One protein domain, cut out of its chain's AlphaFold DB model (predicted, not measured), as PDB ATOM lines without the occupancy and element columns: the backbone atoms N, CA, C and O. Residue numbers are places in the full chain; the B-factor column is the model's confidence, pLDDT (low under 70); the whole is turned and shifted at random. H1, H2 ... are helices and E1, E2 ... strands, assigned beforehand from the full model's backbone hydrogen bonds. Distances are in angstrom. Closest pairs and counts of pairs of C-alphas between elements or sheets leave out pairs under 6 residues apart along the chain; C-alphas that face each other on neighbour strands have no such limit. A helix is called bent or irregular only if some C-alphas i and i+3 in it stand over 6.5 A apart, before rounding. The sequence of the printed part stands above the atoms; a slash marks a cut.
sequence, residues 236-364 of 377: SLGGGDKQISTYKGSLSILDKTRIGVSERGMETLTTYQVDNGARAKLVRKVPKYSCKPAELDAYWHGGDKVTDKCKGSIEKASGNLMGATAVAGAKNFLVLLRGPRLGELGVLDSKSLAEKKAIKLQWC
ATOM      1  N   SER A 236     -44.159 -47.759  44.489       86.56
ATOM      2  CA  SER A 236     -42.929 -48.544  44.621       86.56
ATOM      3  C   SER A 236     -43.060 -49.655  45.671       86.56
ATOM      4  O   SER A 236     -43.639 -49.473  46.742       86.56
ATOM      5  N   LEU A 237     -42.492 -50.834  45.391       87.50
ATOM      6  CA  LEU A 237     -42.477 -51.924  46.368       87.50
ATOM      7  C   LEU A 237     -41.548 -51.567  47.542       87.50
ATOM      8  O   LEU A 237     -40.350 -51.346  47.343       87.50
ATOM      9  N   GLY A 238     -42.101 -51.533  48.759       80.69
ATOM     10  CA  GLY A 238     -41.368 -51.244  49.998       80.69
ATOM     11  C   GLY A 238     -41.089 -49.759  50.272       80.69
ATOM     12  O   GLY A 238     -40.422 -49.456  51.255       80.69
ATOM     13  N   GLY A 239     -41.580 -48.838  49.433       71.06
ATOM     14  CA  GLY A 239     -41.384 -47.387  49.580       71.06
ATOM     15  C   GLY A 239     -42.590 -46.626  50.143       71.06
ATOM     16  O   GLY A 239     -42.672 -45.414  49.958       71.06
ATOM     17  N   GLY A 240     -43.534 -47.323  50.784       77.94
ATOM     18  CA  GLY A 240     -44.822 -46.755  51.202       77.94
ATOM     19  C   GLY A 240     -45.718 -46.400  50.010       77.94
ATOM     20  O   GLY A 240     -45.588 -46.985  48.933       77.94
ATOM     21  N   ASP A 241     -46.591 -45.409  50.186       81.69
ATOM     22  CA  ASP A 241     -47.537 -44.947  49.157       81.69
ATOM     23  C   ASP A 241     -46.902 -44.010  48.111       81.69
ATOM     24  O   ASP A 241     -47.593 -43.298  47.383       81.69
ATOM     25  N   LYS A 242     -45.565 -44.007  48.000       87.06
ATOM     26  CA  LYS A 242     -44.859 -43.178  47.023       87.06
ATOM     27  C   LYS A 242     -45.077 -43.710  45.605       87.06
ATOM     28  O   LYS A 242     -44.690 -44.843  45.285       87.06
ATOM     29  N   GLN A 243     -45.653 -42.860  44.759       90.81
ATOM     30  CA  GLN A 243     -45.849 -43.113  43.334       90.81
ATOM     31  C   GLN A 243     -44.503 -43.254  42.616       90.81
ATOM     32  O   GLN A 243     -43.521 -42.589  42.958       90.81
ATOM     33  N   ILE A 244     -44.453 -44.152  41.637       91.88
ATOM     34  CA  ILE A 244     -43.273 -44.332  40.790       91.88
ATOM     35  C   ILE A 244     -43.293 -43.273  39.696       91.88
ATOM     36  O   ILE A 244     -44.291 -43.159  38.985       91.88
ATOM     37  N   SER A 245     -42.174 -42.568  39.516       91.38
ATOM     38  CA  SER A 245     -42.061 -41.600  38.431       91.38
ATOM     39  C   SER A 245     -41.507 -42.221  37.146       91.38
ATOM     40  O   SER A 245     -40.455 -42.863  37.171       91.38
ATOM     41  N   THR A 246     -42.161 -41.977  36.008       94.06
ATOM     42  CA  THR A 246     -41.632 -42.298  34.670       94.06
ATOM     43  C   THR A 246     -40.747 -41.187  34.093       94.06
ATOM     44  O   THR A 246     -40.194 -41.351  33.002       94.06
ATOM     45  N   TYR A 247     -40.498 -40.094  34.829       93.44
ATOM     46  CA  TYR A 247     -39.550 -39.056  34.414       93.44
ATOM     47  C   TYR A 247     -38.121 -39.602  34.335       93.44
ATOM     48  O   TYR A 247     -37.587 -40.165  35.293       93.44
ATOM     49  N   LYS A 248     -37.496 -39.479  33.152       93.94
ATOM     50  CA  LYS A 248     -36.239 -40.172  32.788       93.94
ATOM     51  C   LYS A 248     -36.288 -41.692  33.019       93.94
ATOM     52  O   LYS A 248     -35.255 -42.358  33.061       93.94
ATOM     53  N   GLY A 249     -37.484 -42.239  33.170       95.50
ATOM     54  CA  GLY A 249     -37.808 -43.646  33.276       95.50
ATOM     55  C   GLY A 249     -38.541 -44.097  32.021       95.50
ATOM     56  O   GLY A 249     -38.270 -43.601  30.925       95.50
ATOM     57  N   SER A 250     -39.456 -45.047  32.173       96.06
ATOM     58  CA  SER A 250     -40.357 -45.464  31.098       96.06
ATOM     59  C   SER A 250     -41.504 -46.323  31.609       96.06
ATOM     60  O   SER A 250     -41.368 -47.022  32.612       96.06
ATOM     61  N   LEU A 251     -42.602 -46.336  30.860       97.69
ATOM     62  CA  LEU A 251     -43.631 -47.361  30.944       97.69
ATOM     63  C   LEU A 251     -43.439 -48.385  29.816       97.69
ATOM     64  O   LEU A 251     -43.122 -48.045  28.677       97.69
ATOM     65  N   SER A 252     -43.609 -49.661  30.142       97.94
ATOM     66  CA  SER A 252     -43.486 -50.790  29.222       97.94
ATOM     67  C   SER A 252     -44.679 -51.723  29.364       97.94
ATOM     68  O   SER A 252     -45.082 -52.042  30.481       97.94
ATOM     69  N   ILE A 253     -45.215 -52.196  28.242       98.06
ATOM     70  CA  ILE A 253     -46.240 -53.241  28.221       98.06
ATOM     71  C   ILE A 253     -45.504 -54.572  28.115       98.06
ATOM     72  O   ILE A 253     -44.953 -54.901  27.067       98.06
ATOM     73  N   LEU A 254     -45.408 -55.292  29.232       97.81
ATOM     74  CA  LEU A 254     -44.553 -56.474  29.315       97.81
ATOM     75  C   LEU A 254     -45.222 -57.682  28.666       97.81
ATOM     76  O   LEU A 254     -44.560 -58.418  27.940       97.81
ATOM     77  N   ASP A 255     -46.512 -57.870  28.938       96.12
ATOM     78  CA  ASP A 255     -47.364 -58.910  28.364       96.12
ATOM     79  C   ASP A 255     -48.853 -58.565  28.579       96.12
ATOM     80  O   ASP A 255     -49.196 -57.430  28.909       96.12
ATOM     81  N   LYS A 256     -49.742 -59.553  28.391       95.94
ATOM     82  CA  LYS A 256     -51.201 -59.409  28.497       95.94
ATOM     83  C   LYS A 256     -51.702 -58.902  29.845       95.94
ATOM     84  O   LYS A 256     -52.768 -58.302  29.880       95.94
ATOM     85  N   THR A 257     -50.985 -59.148  30.936       97.00
ATOM     86  CA  THR A 257     -51.464 -58.830  32.290       97.00
ATOM     87  C   THR A 257     -50.493 -57.955  33.068       97.00
ATOM     88  O   THR A 257     -50.788 -57.573  34.202       97.00
ATOM     89  N   ARG A 258     -49.334 -57.619  32.490       97.69
ATOM     90  CA  ARG A 258     -48.276 -56.899  33.195       97.69
ATOM     91  C   ARG A 258     -47.791 -55.667  32.463       97.69
ATOM     92  O   ARG A 258     -47.467 -55.693  31.276       97.69
ATOM     93  N   ILE A 259     -47.593 -54.622  33.252       98.38
ATOM     94  CA  ILE A 259     -46.794 -53.459  32.882       98.38
ATOM     95  C   ILE A 259     -45.483 -53.441  33.664       98.38
ATOM     96  O   ILE A 259     -45.354 -54.050  34.728       98.38
ATOM     97  N   GLY A 260     -44.502 -52.728  33.127       98.06
ATOM     98  CA  GLY A 260     -43.242 -52.410  33.773       98.06
ATOM     99  C   GLY A 260     -43.088 -50.901  33.870       98.06
ATOM    100  O   GLY A 260     -43.087 -50.228  32.844       98.06
ATOM    101  N   VAL A 261     -42.943 -50.380  35.086       97.75
ATOM    102  CA  VAL A 261     -42.673 -48.962  35.343       97.75
ATOM    103  C   VAL A 261     -41.226 -48.837  35.792       97.75
ATOM    104  O   VAL A 261     -40.838 -49.387  36.827       97.75
ATOM    105  N   SER A 262     -40.407 -48.192  34.968       96.75
ATOM    106  CA  SER A 262     -38.975 -48.051  35.192       96.75
ATOM    107  C   SER A 262     -38.626 -46.649  35.668       96.75
ATOM    108  O   SER A 262     -39.194 -45.668  35.195       96.75
ATOM    109  N   GLU A 263     -37.666 -46.562  36.585       94.81
ATOM    110  CA  GLU A 263     -37.134 -45.309  37.116       94.81
ATOM    111  C   GLU A 263     -35.676 -45.145  36.676       94.81
ATOM    112  O   GLU A 263     -34.924 -46.126  36.592       94.81
ATOM    113  N   ARG A 264     -35.255 -43.892  36.461       94.12
ATOM    114  CA  ARG A 264     -33.838 -43.505  36.315       94.12
ATOM    115  C   ARG A 264     -33.077 -44.280  35.229       94.12
ATOM    116  O   ARG A 264     -31.982 -44.787  35.452       94.12
ATOM    117  N   GLY A 265     -33.664 -44.416  34.044       94.06
ATOM    118  CA  GLY A 265     -33.093 -45.222  32.963       94.06
ATOM    119  C   GLY A 265     -32.982 -46.695  33.354       94.06
ATOM    120  O   GLY A 265     -31.918 -47.310  33.221       94.06
ATOM    121  N   MET A 266     -34.082 -47.242  33.881       96.00
ATOM    122  CA  MET A 266     -34.212 -48.645  34.271       96.00
ATOM    123  C   MET A 266     -33.131 -49.096  35.274       96.00
ATOM    124  O   MET A 266     -32.616 -50.214  35.217       96.00
ATOM    125  N   GLU A 267     -32.752 -48.216  36.208       95.62
ATOM    126  CA  GLU A 267     -32.035 -48.620  37.429       95.62
ATOM    127  C   GLU A 267     -32.918 -49.505  38.299       95.62
ATOM    128  O   GLU A 267     -32.458 -50.466  38.909       95.62
ATOM    129  N   THR A 268     -34.201 -49.167  38.342       95.44
ATOM    130  CA  THR A 268     -35.248 -49.969  38.952       95.44
ATOM    131  C   THR A 268     -36.333 -50.202  37.913       95.44
ATOM    132  O   THR A 268     -36.696 -49.283  37.180       95.44
ATOM    133  N   LEU A 269     -36.856 -51.423  37.858       97.06
ATOM    134  CA  LEU A 269     -38.069 -51.768  37.125       97.06
ATOM    135  C   LEU A 269     -39.056 -52.393  38.108       97.06
ATOM    136  O   LEU A 269     -38.773 -53.442  38.690       97.06
ATOM    137  N   THR A 270     -40.213 -51.765  38.282       97.31
ATOM    138  CA  THR A 270     -41.333 -52.362  39.009       97.31
ATOM    139  C   THR A 270     -42.275 -53.005  38.004       97.31
ATOM    140  O   THR A 270     -42.864 -52.313  37.178       97.31
ATOM    141  N   THR A 271     -42.432 -54.325  38.065       97.44
ATOM    142  CA  THR A 271     -43.481 -55.015  37.308       97.44
ATOM    143  C   THR A 271     -44.773 -54.980  38.110       97.44
ATOM    144  O   THR A 271     -44.735 -55.267  39.307       97.44
ATOM    145  N   TYR A 272     -45.893 -54.686  37.464       97.94
ATOM    146  CA  TYR A 272     -47.210 -54.582  38.088       97.94
ATOM    147  C   TYR A 272     -48.214 -55.448  37.325       97.94
ATOM    148  O   TYR A 272     -48.331 -55.312  36.106       97.94
ATOM    149  N   GLN A 273     -48.912 -56.338  38.031       97.69
ATOM    150  CA  GLN A 273     -50.014 -57.131  37.486       97.69
ATOM    151  C   GLN A 273     -51.318 -56.332  37.561       97.69
ATOM    152  O   GLN A 273     -51.739 -55.925  38.642       97.69
ATOM    153  N   VAL A 274     -51.949 -56.078  36.416       96.94
ATOM    154  CA  VAL A 274     -53.099 -55.157  36.317       96.94
ATOM    155  C   VAL A 274     -54.417 -55.741  36.831       96.94
ATOM    156  O   VAL A 274     -55.369 -55.010  37.113       96.94
ATOM    157  N   ASP A 275     -54.488 -57.060  36.978       94.75
ATOM    158  CA  ASP A 275     -55.639 -57.784  37.507       94.75
ATOM    159  C   ASP A 275     -55.740 -57.638  39.034       94.75
ATOM    160  O   ASP A 275     -56.798 -57.255  39.535       94.75
ATOM    161  N   ASN A 276     -54.636 -57.868  39.747       94.69
ATOM    162  CA  ASN A 276     -54.599 -58.045  41.201       94.69
ATOM    163  C   ASN A 276     -53.659 -57.066  41.939       94.69
ATOM    164  O   ASN A 276     -53.610 -57.065  43.167       94.69
ATOM    165  N   GLY A 277     -52.903 -56.236  41.216       94.44
ATOM    166  CA  GLY A 277     -51.978 -55.256  41.791       94.44
ATOM    167  C   GLY A 277     -50.690 -55.842  42.378       94.44
ATOM    168  O   GLY A 277     -49.947 -55.131  43.067       94.44
ATOM    169  N   ALA A 278     -50.398 -57.124  42.128       95.81
ATOM    170  CA  ALA A 278     -49.158 -57.758  42.548       95.81
ATOM    171  C   ALA A 278     -47.960 -57.078  41.885       95.81
ATOM    172  O   ALA A 278     -47.956 -56.766  40.691       95.81
ATOM    173  N   ARG A 279     -46.916 -56.863  42.685       95.50
ATOM    174  CA  ARG A 279     -45.732 -56.106  42.292       95.50
ATOM    175  C   ARG A 279     -44.468 -56.906  42.533       95.50
ATOM    176  O   ARG A 279     -44.345 -57.592  43.542       95.50
ATOM    177  N   ALA A 280     -43.501 -56.742  41.641       95.38
ATOM    178  CA  ALA A 280     -42.129 -57.170  41.865       95.38
ATOM    179  C   ALA A 280     -41.182 -56.033  41.494       95.38
ATOM    180  O   ALA A 280     -41.452 -55.270  40.570       95.38
ATOM    181  N   LYS A 281     -40.075 -55.923  42.229       95.62
ATOM    182  CA  LYS A 281     -39.049 -54.907  42.010       95.62
ATOM    183  C   LYS A 281     -37.767 -55.575  41.542       95.62
ATOM    184  O   LYS A 281     -37.267 -56.487  42.194       95.62
ATOM    185  N   LEU A 282     -37.233 -55.083  40.437       95.75
ATOM    186  CA  LEU A 282     -35.960 -55.496  39.868       95.75
ATOM    187  C   LEU A 282     -35.003 -54.313  39.930       95.75
ATOM    188  O   LEU A 282     -35.403 -53.185  39.643       95.75
ATOM    189  N   VAL A 283     -33.754 -54.563  40.313       95.25
ATOM    190  CA  VAL A 283     -32.742 -53.514  40.488       95.25
ATOM    191  C   VAL A 283     -31.524 -53.850  39.644       95.25
ATOM    192  O   VAL A 283     -30.916 -54.910  39.805       95.25
ATOM    193  N   ARG A 284     -31.159 -52.929  38.755       95.69
ATOM    194  CA  ARG A 284     -29.961 -53.009  37.928       95.69
ATOM    195  C   ARG A 284     -28.755 -52.559  38.736       95.69
ATOM    196  O   ARG A 284     -28.760 -51.500  39.360       95.69
ATOM    197  N   LYS A 285     -27.672 -53.329  38.670       94.38
ATOM    198  CA  LYS A 285     -26.385 -52.883  39.209       94.38
ATOM    199  C   LYS A 285     -25.805 -51.806  38.292       94.38
ATOM    200  O   LYS A 285     -25.313 -52.122  37.211       94.38
ATOM    201  N   VAL A 286     -25.845 -50.551  38.731       91.00
ATOM    202  CA  VAL A 286     -25.229 -49.426  38.015       91.00
ATOM    203  C   VAL A 286     -23.835 -49.097  38.553       91.00
ATOM    204  O   VAL A 286     -23.567 -49.295  39.742       91.00
ATOM    205  N   PRO A 287     -22.910 -48.627  37.693       90.31
ATOM    206  CA  PRO A 287     -21.623 -48.122  38.147       90.31
ATOM    207  C   PRO A 287     -21.809 -46.880  39.025       90.31
ATOM    208  O   PRO A 287     -22.816 -46.179  38.948       90.31
ATOM    209  N   LYS A 288     -20.805 -46.579  39.852       92.31
ATOM    210  CA  LYS A 288     -20.818 -45.365  40.671       92.31
ATOM    211  C   LYS A 288     -20.752 -44.125  39.774       92.31
ATOM    212  O   LYS A 288     -19.802 -43.968  39.005       92.31
ATOM    213  N   TYR A 289     -21.726 -43.231  39.918       94.81
ATOM    214  CA  TYR A 289     -21.742 -41.952  39.214       94.81
ATOM    215  C   TYR A 289     -20.659 -41.002  39.716       94.81
ATOM    216  O   TYR A 289     -20.321 -40.976  40.902       94.81
ATOM    217  N   SER A 290     -20.150 -40.170  38.810       95.25
ATOM    218  CA  SER A 290     -19.214 -39.092  39.144       95.25
ATOM    219  C   SER A 290     -19.970 -37.838  39.595       95.25
ATOM    220  O   SER A 290     -19.726 -36.748  39.086       95.25
ATOM    221  N   CYS A 291     -20.901 -38.012  40.534       95.56
ATOM    222  CA  CYS A 291     -21.824 -36.989  41.015       95.56
ATOM    223  C   CYS A 291     -21.710 -36.831  42.529       95.56
ATOM    224  O   CYS A 291     -21.561 -37.823  43.252       95.56
ATOM    225  N   LYS A 292     -21.863 -35.605  43.035       95.81
ATOM    226  CA  LYS A 292     -22.224 -35.414  44.444       95.81
ATOM    227  C   LYS A 292     -23.672 -35.881  44.666       95.81
ATOM    228  O   LYS A 292     -24.470 -35.804  43.732       95.81
ATOM    229  N   PRO A 293     -24.055 -36.302  45.888       94.25
ATOM    230  CA  PRO A 293     -25.425 -36.738  46.171       94.25
ATOM    231  C   PRO A 293     -26.499 -35.723  45.755       94.25
ATOM    232  O   PRO A 293     -27.477 -36.110  45.131       94.25
ATOM    233  N   ALA A 294     -26.277 -34.430  46.015       94.50
ATOM    234  CA  ALA A 294     -27.213 -33.369  45.637       94.50
ATOM    235  C   ALA A 294     -27.328 -33.166  44.113       94.50
ATOM    236  O   ALA A 294     -28.409 -32.875  43.625       94.50
ATOM    237  N   GLU A 295     -26.240 -33.345  43.354       95.88
ATOM    238  CA  GLU A 295     -26.282 -33.260  41.884       95.88
ATOM    239  C   GLU A 295     -27.006 -34.467  41.283       95.88
ATOM    240  O   GLU A 295     -27.756 -34.330  40.321       95.88
ATOM    241  N   LEU A 296     -26.779 -35.655  41.854       94.19
ATOM    242  CA  LEU A 296     -27.460 -36.874  41.433       94.19
ATOM    243  C   LEU A 296     -28.965 -36.768  41.692       94.19
ATOM    244  O   LEU A 296     -29.764 -37.103  40.822       94.19
ATOM    245  N   ASP A 297     -29.338 -36.286  42.876       92.12
ATOM    246  CA  ASP A 297     -30.728 -36.038  43.234       92.12
ATOM    247  C   ASP A 297     -31.365 -34.988  42.314       92.12
ATOM    248  O   ASP A 297     -32.399 -35.264  41.709       92.12
ATOM    249  N   ALA A 298     -30.691 -33.852  42.097       93.25
ATOM    250  CA  ALA A 298     -31.137 -32.821  41.164       93.25
ATOM    251  C   ALA A 298     -31.337 -33.380  39.747       93.25
ATOM    252  O   ALA A 298     -32.358 -33.109  39.125       93.25
ATOM    253  N   TYR A 299     -30.430 -34.219  39.237       93.81
ATOM    254  CA  TYR A 299     -30.593 -34.795  37.903       93.81
ATOM    255  C   TYR A 299     -31.870 -35.632  37.783       93.81
ATOM    256  O   TYR A 299     -32.589 -35.509  36.789       93.81
ATOM    257  N   TRP A 300     -32.167 -36.478  38.768       92.12
ATOM    258  CA  TRP A 300     -33.363 -37.321  38.734       92.12
ATOM    259  C   TRP A 300     -34.647 -36.562  39.050       92.12
ATOM    260  O   TRP A 300     -35.707 -36.984  38.599       92.12
ATOM    261  N   HIS A 301     -34.544 -35.438  39.757       89.81
ATOM    262  CA  HIS A 301     -35.682 -34.635  40.188       89.81
ATOM    263  C   HIS A 301     -35.850 -33.310  39.418       89.81
ATOM    264  O   HIS A 301     -36.546 -32.409  39.869       89.81
ATOM    265  N   GLY A 302     -35.211 -33.173  38.251       87.06
ATOM    266  CA  GLY A 302     -35.368 -31.994  37.390       87.06
ATOM    267  C   GLY A 302     -34.764 -30.696  37.942       87.06
ATOM    268  O   GLY A 302     -35.142 -29.612  37.510       87.06
ATOM    269  N   GLY A 303     -33.832 -30.796  38.889       88.12
ATOM    270  CA  GLY A 303     -33.065 -29.668  39.404       88.12
ATOM    271  C   GLY A 303     -32.055 -29.127  38.388       88.12
ATOM    272  O   GLY A 303     -31.518 -29.851  37.549       88.12
ATOM    273  N   ASP A 304     -31.766 -27.835  38.499       85.94
ATOM    274  CA  ASP A 304     -30.916 -27.050  37.597       85.94
ATOM    275  C   ASP A 304     -29.410 -27.155  37.910       85.94
ATOM    276  O   ASP A 304     -28.558 -26.904  37.057       85.94
ATOM    277  N   LYS A 305     -29.054 -27.567  39.129       90.50
ATOM    278  CA  LYS A 305     -27.666 -27.648  39.616       90.50
ATOM    279  C   LYS A 305     -27.023 -29.010  39.343       90.50
ATOM    280  O   LYS A 305     -26.688 -29.738  40.277       90.50
ATOM    281  N   VAL A 306     -26.814 -29.343  38.068       94.81
ATOM    282  CA  VAL A 306     -26.103 -30.567  37.651       94.81
ATOM    283  C   VAL A 306     -24.914 -30.212  36.766       94.81
ATOM    284  O   VAL A 306     -25.085 -29.626  35.704       94.81
ATOM    285  N   THR A 307     -23.699 -30.585  37.176       95.69
ATOM    286  CA  THR A 307     -22.506 -30.381  36.339       95.69
ATOM    287  C   THR A 307     -22.485 -31.311  35.124       95.69
ATOM    288  O   THR A 307     -22.945 -32.455  35.196       95.69
ATOM    289  N   ASP A 308     -21.846 -30.880  34.033       96.25
ATOM    290  CA  ASP A 308     -21.673 -31.698  32.820       96.25
ATOM    291  C   ASP A 308     -20.963 -33.025  33.100       96.25
ATOM    292  O   ASP A 308     -21.302 -34.060  32.529       96.25
ATOM    293  N   LYS A 309     -20.009 -33.025  34.042       96.25
ATOM    294  CA  LYS A 309     -19.321 -34.242  34.484       96.25
ATOM    295  C   LYS A 309     -20.294 -35.243  35.110       96.25
ATOM    296  O   LYS A 309     -20.227 -36.434  34.796       96.25
ATOM    297  N   CYS A 310     -21.183 -34.776  35.987       96.56
ATOM    298  CA  CYS A 310     -22.202 -35.626  36.591       96.56
ATOM    299  C   CYS A 310     -23.176 -36.139  35.520       96.56
ATOM    300  O   CYS A 310     -23.318 -37.357  35.369       96.56
ATOM    301  N   LYS A 311     -23.747 -35.228  34.718       95.81
ATOM    302  CA  LYS A 311     -24.670 -35.537  33.616       95.81
ATOM    303  C   LYS A 311     -24.092 -36.575  32.653       95.81
ATOM    304  O   LYS A 311     -24.695 -37.629  32.468       95.81
ATOM    305  N   GLY A 312     -22.887 -36.344  32.134       95.81
ATOM    306  CA  GLY A 312     -22.215 -37.268  31.220       95.81
ATOM    307  C   GLY A 312     -21.937 -38.639  31.846       95.81
ATOM    308  O   GLY A 312     -22.033 -39.660  31.166       95.81
ATOM    309  N   SER A 313     -21.652 -38.703  33.156       96.38
ATOM    310  CA  SER A 313     -21.478 -39.989  33.849       96.38
ATOM    311  C   SER A 313     -22.782 -40.787  33.969       96.38
ATOM    312  O   SER A 313     -22.754 -42.011  33.840       96.38
ATOM    313  N   ILE A 314     -23.916 -40.104  34.166       96.12
ATOM    314  CA  ILE A 314     -25.241 -40.727  34.231       96.12
ATOM    315  C   ILE A 314     -25.688 -41.173  32.838       96.12
ATOM    316  O   ILE A 314     -26.074 -42.328  32.649       96.12
ATOM    317  N   GLU A 315     -25.582 -40.297  31.840       95.19
ATOM    318  CA  GLU A 315     -25.976 -40.584  30.456       95.19
ATOM    319  C   GLU A 315     -25.180 -41.752  29.871       95.19
ATOM    320  O   GLU A 315     -25.753 -42.629  29.226       95.19
ATOM    321  N   LYS A 316     -23.886 -41.854  30.197       94.62
ATOM    322  CA  LYS A 316     -23.062 -43.004  29.809       94.62
ATOM    323  C   LYS A 316     -23.571 -44.334  30.379       94.62
ATOM    324  O   LYS A 316     -23.446 -45.359  29.714       94.62
ATOM    325  N   ALA A 317     -24.106 -44.352  31.600       93.75
ATOM    326  CA  ALA A 317     -24.522 -45.594  32.263       93.75
ATOM    327  C   ALA A 317     -25.995 -45.970  32.023       93.75
ATOM    328  O   ALA A 317     -26.348 -47.155  32.077       93.75
ATOM    329  N   SER A 318     -26.849 -44.965  31.811       95.38
ATOM    330  CA  SER A 318     -28.311 -45.112  31.847       95.38
ATOM    331  C   SER A 318     -29.032 -44.394  30.708       95.38
ATOM    332  O   SER A 318     -30.203 -44.676  30.483       95.38
ATOM    333  N   GLY A 319     -28.362 -43.519  29.948       95.75
ATOM    334  CA  GLY A 319     -28.992 -42.707  28.899       95.75
ATOM    335  C   GLY A 319     -29.698 -43.539  27.827       95.75
ATOM    336  O   GLY A 319     -30.819 -43.225  27.447       95.75
ATOM    337  N   ASN A 320     -29.114 -44.673  27.429       96.69
ATOM    338  CA  ASN A 320     -29.722 -45.571  26.435       96.69
ATOM    339  C   ASN A 320     -30.974 -46.313  26.945       96.69
ATOM    340  O   ASN A 320     -31.659 -46.961  26.158       96.69
ATOM    341  N   LEU A 321     -31.257 -46.255  28.249       97.12
ATOM    342  CA  LEU A 321     -32.417 -46.883  28.886       97.12
ATOM    343  C   LEU A 321     -33.470 -45.860  29.342       97.12
ATOM    344  O   LEU A 321     -34.576 -46.249  29.712       97.12
ATOM    345  N   MET A 322     -33.166 -44.559  29.305       96.62
ATOM    346  CA  MET A 322     -34.156 -43.510  29.561       96.62
ATOM    347  C   MET A 322     -35.174 -43.494  28.418       96.62
ATOM    348  O   MET A 322     -34.800 -43.376  27.254       96.62
ATOM    349  N   GLY A 323     -36.463 -43.657  28.728       95.44
ATOM    350  CA  GLY A 323     -37.525 -43.768  27.724       95.44
ATOM    351  C   GLY A 323     -37.492 -45.061  26.895       95.44
ATOM    352  O   GLY A 323     -38.200 -45.161  25.884       95.44
ATOM    353  N   ALA A 324     -36.661 -46.040  27.265       97.06
ATOM    354  CA  ALA A 324     -36.599 -47.335  26.594       97.06
ATOM    355  C   ALA A 324     -37.840 -48.172  26.912       97.06
ATOM    356  O   ALA A 324     -38.306 -48.199  28.052       97.06
ATOM    357  N   THR A 325     -38.369 -48.859  25.906       96.00
ATOM    358  CA  THR A 325     -39.557 -49.708  26.043       96.00
ATOM    359  C   THR A 325     -39.159 -51.173  26.013       96.00
ATOM    360  O   THR A 325     -38.253 -51.565  25.276       96.00
ATOM    361  N   ALA A 326     -39.798 -51.968  26.865       97.56
ATOM    362  CA  ALA A 326     -39.479 -53.368  27.077       97.56
ATOM    363  C   ALA A 326     -40.687 -54.272  26.827       97.56
ATOM    364  O   ALA A 326     -41.823 -53.889  27.092       97.56
ATOM    365  N   VAL A 327     -40.414 -55.501  26.402       97.75
ATOM    366  CA  VAL A 327     -41.381 -56.604  26.363       97.75
ATOM    367  C   VAL A 327     -40.807 -57.806  27.106       97.75
ATOM    368  O   VAL A 327     -39.588 -58.022  27.113       97.75
ATOM    369  N   ALA A 328     -41.661 -58.584  27.769       97.00
ATOM    370  CA  ALA A 328     -41.225 -59.778  28.481       97.00
ATOM    371  C   ALA A 328     -41.100 -60.969  27.527       97.00
ATOM    372  O   ALA A 328     -42.049 -61.359  26.856       97.00
ATOM    373  N   GLY A 329     -39.922 -61.588  27.512       94.25
ATOM    374  CA  GLY A 329     -39.727 -62.937  26.996       94.25
ATOM    375  C   GLY A 329     -39.757 -63.973  28.123       94.25
ATOM    376  O   GLY A 329     -39.833 -63.643  29.306       94.25
ATOM    377  N   ALA A 330     -39.608 -65.250  27.768       90.31
ATOM    378  CA  ALA A 330     -39.676 -66.353  28.734       90.31
ATOM    379  C   ALA A 330     -38.616 -66.286  29.856       90.31
ATOM    380  O   ALA A 330     -38.849 -66.772  30.959       90.31
ATOM    381  N   LYS A 331     -37.430 -65.724  29.576       92.94
ATOM    382  CA  LYS A 331     -36.307 -65.639  30.538       92.94
ATOM    383  C   LYS A 331     -35.697 -64.243  30.676       92.94
ATOM    384  O   LYS A 331     -34.983 -63.986  31.644       92.94
ATOM    385  N   ASN A 332     -35.939 -63.362  29.713       97.31
ATOM    386  CA  ASN A 332     -35.281 -62.065  29.577       97.31
ATOM    387  C   ASN A 332     -36.300 -61.009  29.154       97.31
ATOM    388  O   ASN A 332     -37.326 -61.354  28.571       97.31
ATOM    389  N   PHE A 333     -35.984 -59.739  29.377       98.31
ATOM    390  CA  PHE A 333     -36.653 -58.630  28.710       98.31
ATOM    391  C   PHE A 333     -35.950 -58.316  27.395       98.31
ATOM    392  O   PHE A 333     -34.720 -58.334  27.324       98.31
ATOM    393  N   LEU A 334     -36.730 -58.013  26.368       98.44
ATOM    394  CA  LEU A 334     -36.236 -57.412  25.138       98.44
ATOM    395  C   LEU A 334     -36.543 -55.918  25.206       98.44
ATOM    396  O   LEU A 334     -37.690 -55.547  25.440       98.44
ATOM    397  N   VAL A 335     -35.526 -55.075  25.056       98.50
ATOM    398  CA  VAL A 335     -35.612 -53.634  25.313       98.50
ATOM    399  C   VAL A 335     -35.135 -52.860  24.097       98.50
ATOM    400  O   VAL A 335     -33.996 -53.031  23.676       98.50
ATOM    401  N   LEU A 336     -35.970 -51.972  23.563       98.50
ATOM    402  CA  LEU A 336     -35.554 -51.034  22.527       98.50
ATOM    403  C   LEU A 336     -34.732 -49.905  23.151       98.50
ATOM    404  O   LEU A 336     -35.264 -49.069  23.888       98.50
ATOM    405  N   LEU A 337     -33.435 -49.889  22.846       98.19
ATOM    406  CA  LEU A 337     -32.507 -48.897  23.374       98.19
ATOM    407  C   LEU A 337     -32.702 -47.533  22.697       98.19
ATOM    408  O   LEU A 337     -33.166 -47.424  21.560       98.19
ATOM    409  N   ARG A 338     -32.363 -46.473  23.431       97.12
ATOM    410  CA  ARG A 338     -32.525 -45.068  23.029       97.12
ATOM    411  C   ARG A 338     -31.178 -44.377  22.827       97.12
ATOM    412  O   ARG A 338     -30.123 -44.948  23.103       97.12
ATOM    413  N   GLY A 339     -31.230 -43.129  22.363       95.12
ATOM    414  CA  GLY A 339     -30.057 -42.270  22.220       95.12
ATOM    415  C   GLY A 339     -29.042 -42.836  21.217       95.12
ATOM    416  O   GLY A 339     -29.450 -43.343  20.173       95.12
ATOM    417  N   PRO A 340     -27.731 -42.799  21.519       95.12
ATOM    418  CA  PRO A 340     -26.686 -43.307  20.624       95.12
ATOM    419  C   PRO A 340     -26.824 -44.784  20.221       95.12
ATOM    420  O   PRO A 340     -26.217 -45.196  19.237       95.12
ATOM    421  N   ARG A 341     -27.597 -45.582  20.972       97.06
ATOM    422  CA  ARG A 341     -27.880 -46.998  20.669       97.06
ATOM    423  C   ARG A 341     -29.251 -47.222  20.023       97.06
ATOM    424  O   ARG A 341     -29.746 -48.347  20.019       97.06
ATOM    425  N   LEU A 342     -29.887 -46.176  19.494       97.06
ATOM    426  CA  LEU A 342     -31.114 -46.323  18.713       97.06
ATOM    427  C   LEU A 342     -30.887 -47.299  17.547       97.06
ATOM    428  O   LEU A 342     -29.898 -47.198  16.818       97.06
ATOM    429  N   GLY A 343     -31.817 -48.238  17.365       96.94
ATOM    430  CA  GLY A 343     -31.667 -49.340  16.409       96.94
ATOM    431  C   GLY A 343     -30.993 -50.584  16.995       96.94
ATOM    432  O   GLY A 343     -30.617 -51.478  16.247       96.94
ATOM    433  N   GLU A 344     -30.840 -50.664  18.316       98.50
ATOM    434  CA  GLU A 344     -30.443 -51.887  19.012       98.50
ATOM    435  C   GLU A 344     -31.545 -52.365  19.964       98.50
ATOM    436  O   GLU A 344     -32.197 -51.570  20.648       98.50
ATOM    437  N   LEU A 345     -31.711 -53.687  20.047       98.62
ATOM    438  CA  LEU A 345     -32.520 -54.339  21.070       98.62
ATOM    439  C   LEU A 345     -31.611 -54.977  22.121       98.62
ATOM    440  O   LEU A 345     -30.914 -55.957  21.851       98.62
ATOM    441  N   GLY A 346     -31.624 -54.433  23.333       98.19
ATOM    442  CA  GLY A 346     -30.955 -55.022  24.486       98.19
ATOM    443  C   GLY A 346     -31.731 -56.232  25.006       98.19
ATOM    444  O   GLY A 346     -32.939 -56.163  25.216       98.19
ATOM    445  N   VAL A 347     -31.039 -57.344  25.250       98.31
ATOM    446  CA  VAL A 347     -31.598 -58.508  25.946       98.31
ATOM    447  C   VAL A 347     -31.166 -58.431  27.403       98.31
ATOM    448  O   VAL A 347     -30.007 -58.708  27.722       98.31
ATOM    449  N   LEU A 348     -32.083 -58.037  28.284       98.25
ATOM    450  CA  LEU A 348     -31.812 -57.861  29.708       98.25
ATOM    451  C   LEU A 348     -32.263 -59.077  30.514       98.25
ATOM    452  O   LEU A 348     -33.350 -59.615  30.320       98.25
ATOM    453  N   ASP A 349     -31.441 -59.480  31.471       97.38
ATOM    454  CA  ASP A 349     -31.773 -60.512  32.446       97.38
ATOM    455  C   ASP A 349     -33.031 -60.148  33.246       97.38
ATOM    456  O   ASP A 349     -33.106 -59.068  33.833       97.38
ATOM    457  N   SER A 350     -34.005 -61.055  33.330       95.81
ATOM    458  CA  SER A 350     -35.284 -60.757  33.996       95.81
ATOM    459  C   SER A 350     -35.203 -60.618  35.523       95.81
ATOM    460  O   SER A 350     -36.189 -60.234  36.146       95.81
ATOM    461  N   LYS A 351     -34.048 -60.910  36.141       94.94
ATOM    462  CA  LYS A 351     -33.836 -60.794  37.594       94.94
ATOM    463  C   LYS A 351     -32.941 -59.618  37.966       94.94
ATOM    464  O   LYS A 351     -33.176 -58.960  38.973       94.94
ATOM    465  N   SER A 352     -31.904 -59.374  37.172       95.81
ATOM    466  CA  SER A 352     -30.859 -58.383  37.468       95.81
ATOM    467  C   SER A 352     -30.857 -57.174  36.539       95.81
ATOM    468  O   SER A 352     -30.081 -56.248  36.768       95.81
ATOM    469  N   LEU A 353     -31.664 -57.191  35.470       97.19
ATOM    470  CA  LEU A 353     -31.676 -56.179  34.403       97.19
ATOM    471  C   LEU A 353     -30.305 -55.972  33.732       97.19
ATOM    472  O   LEU A 353     -30.080 -54.980  33.043       97.19
ATOM    473  N   ALA A 354     -29.368 -56.900  33.939       96.12
ATOM    474  CA  ALA A 354     -28.065 -56.867  33.303       96.12
ATOM    475  C   ALA A 354     -28.213 -57.206  31.817       96.12
ATOM    476  O   ALA A 354     -28.839 -58.210  31.465       96.12
ATOM    477  N   GLU A 355     -27.609 -56.394  30.953       97.12
ATOM    478  CA  GLU A 355     -27.566 -56.665  29.518       97.12
ATOM    479  C   GLU A 355     -26.725 -57.917  29.252       97.12
ATOM    480  O   GLU A 355     -25.556 -57.995  29.628       97.12
ATOM    481  N   LYS A 356     -27.345 -58.921  28.630       97.44
ATOM    482  CA  LYS A 356     -26.694 -60.177  28.240       97.44
ATOM    483  C   LYS A 356     -26.101 -60.084  26.844       97.44
ATOM    484  O   LYS A 356     -25.040 -60.641  26.590       97.44
ATOM    485  N   LYS A 357     -26.822 -59.421  25.941       97.62
ATOM    486  CA  LYS A 357     -26.421 -59.148  24.561       97.62
ATOM    487  C   LYS A 357     -27.260 -58.008  23.994       97.62
ATOM    488  O   LYS A 357     -28.322 -57.700  24.538       97.62
ATOM    489  N   ALA A 358     -26.827 -57.479  22.859       98.00
ATOM    490  CA  ALA A 358     -27.613 -56.581  22.030       98.00
ATOM    491  C   ALA A 358     -27.784 -57.166  20.629       98.00
ATOM    492  O   ALA A 358     -26.866 -57.790  20.094       98.00
ATOM    493  N   ILE A 359     -28.964 -56.970  20.056       98.44
ATOM    494  CA  ILE A 359     -29.302 -57.336  18.683       98.44
ATOM    495  C   ILE A 359     -29.329 -56.034  17.887       98.44
ATOM    496  O   ILE A 359     -30.108 -55.137  18.205       98.44
ATOM    497  N   LYS A 360     -28.462 -55.911  16.882       98.25
ATOM    498  CA  LYS A 360     -28.429 -54.736  16.006       98.25
ATOM    499  C   LYS A 360     -29.485 -54.889  14.926       98.25
ATOM    500  O   LYS A 360     -29.496 -55.898  14.234       98.25
ATOM    501  N   LEU A 361     -30.347 -53.894  14.795       98.12
ATOM    502  CA  LEU A 361     -31.356 -53.855  13.751       98.12
ATOM    503  C   LEU A 361     -30.741 -53.333  12.458       98.12
ATOM    504  O   LEU A 361     -29.841 -52.486  12.473       98.12
ATOM    505  N   GLN A 362     -31.237 -53.842  11.335       95.94
ATOM    506  CA  GLN A 362     -30.759 -53.431  10.026       95.94
ATOM    507  C   GLN A 362     -31.212 -52.000   9.717       95.94
ATOM    508  O   GLN A 362     -32.405 -51.731   9.593       95.94
ATOM    509  N   TRP A 363     -30.258 -51.085   9.567       96.81
ATOM    510  CA  TRP A 363     -30.496 -49.764   8.985       96.81
ATOM    511  C   TRP A 363     -30.341 -49.844   7.472       96.81
ATOM    512  O   TRP A 363     -29.535 -50.631   6.977       96.81
ATOM    513  N   CYS A 364     -31.105 -49.044   6.738       95.00
ATOM    514  CA  CYS A 364     -30.901 -48.920   5.306       95.00
ATOM    515  C   CYS A 364     -29.540 -48.254   5.100       95.00
ATOM    516  O   CYS A 364     -29.332 -47.121   5.536       95.00
TER     517      CYS A 364
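What this domain is: This is residues 236 to 364 of the 377 residues of an uncharacterized protein of Kofleriaceae bacterium (UniProt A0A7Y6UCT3). Two twisted four-stranded sheets, E1 to E4 and E5 to E8, make a sandwich that is only partly face to face: they meet at the edge strands E1 and E5, their strands cross at 74 degrees, and E4 and E8 are well away from each other. The helices H1 and H2 form a small group at one end of the sheets, H2 reaching the second sheet with its residues 320 to 321 and H1 on neither sheet. The printed part has 129 residues with eight named strands and two named helices, in the order E1 E2 E3 E4 H1 H2 E5 E6 E7 E8; both sheets run in chain order and are antiparallel. The class is mixed, helices and strands, with 64 residues in named elements, under half of those printed. The whole is compact, with a radius of gyration of the C-alphas of 15.0 A, and flat, spanning 46 by 41 by 21 A.

Where its parts are: Residues 236 to 249 hold no named element. E1, residues 250 to 253, begins at C-alpha 250 at (-40.357, -45.464, 31.098). E2, residues 258 to 263, and E3, residues 268 to 273, each measure 16.5 A from first to last C-alpha. E4, residues 279 to 283, is 13.4 A long. H1 is residues 293 to 300, 10.9 A long. H2, residues 308 to 321, is the longest helix at 19.0 A and begins at C-alpha 308 at (-21.673, -31.698, 32.820). H2 is irregular: C-alphas 317 and 320 are 7.8 A apart. E5 is residues 325 to 328, and E6 is residues 332 to 336, 13.1 A long. E7, residues 344 to 349, is 16.0 A long, and E8, residues 355 to 360, is 13.7 A long and ends at C-alpha 360 at (-28.429, -54.736, 16.006).

How they stand to each other: E1 to E4 form a meander, each strand the antiparallel neighbour of the one before, with E1 and E4 as edge strands. In the hairpin of E1 and E2, N 252 and O 260 are within hydrogen-bond range at 2.8 A. In the hairpin of E2 and E3, N 261 and O 270 are at 2.8 A, and in that of E3 and E4, N 282 and O 269 are at 2.8 A. E5 to E8 form a second meander, with E5 and E8 as edge strands. Here the pairs within hydrogen-bond range include N 327 and O 334 at 2.9 A in the hairpin of E5 and E6, N 335 and O 346 at 2.8 A in the hairpin of E6 and E7, and N 345 and O 359 at 2.8 A in the hairpin of E7 and E8. The two sheets form a sandwich, two sheets face to face, with the facing parts 9.5 A centre to centre and the best planes 25 degrees apart. The closest C-alphas of E1 and E5 are those of Ser 252 and Thr 325, 5.2 A apart. E4 and E8 are apart. H2 is on the sheet E5 to E8 but only grazes it, with its residues 320 to 321. H1 and H2 only just touch, with 3 pairs of C-alphas within 8 A, and H2 does so with residues 310 to 311 alone. Their closest C-alphas are those of Glu 295 and Cys 310, 7.1 A apart. They run the same way at a steep tilt of 46 degrees. H1 is not on either sheet. Each O i to N i+4 pair in H1 is within hydrogen-bond range, against 7 of 10 in H2.

The domain as a whole: The two C-alphas farthest apart are those of Gly 240 and Cys 364, 48.0 A. The printed part has no cut, and no link between named elements is long. Mean pLDDT of the printed part is 94.8, and no printed residue is under 70.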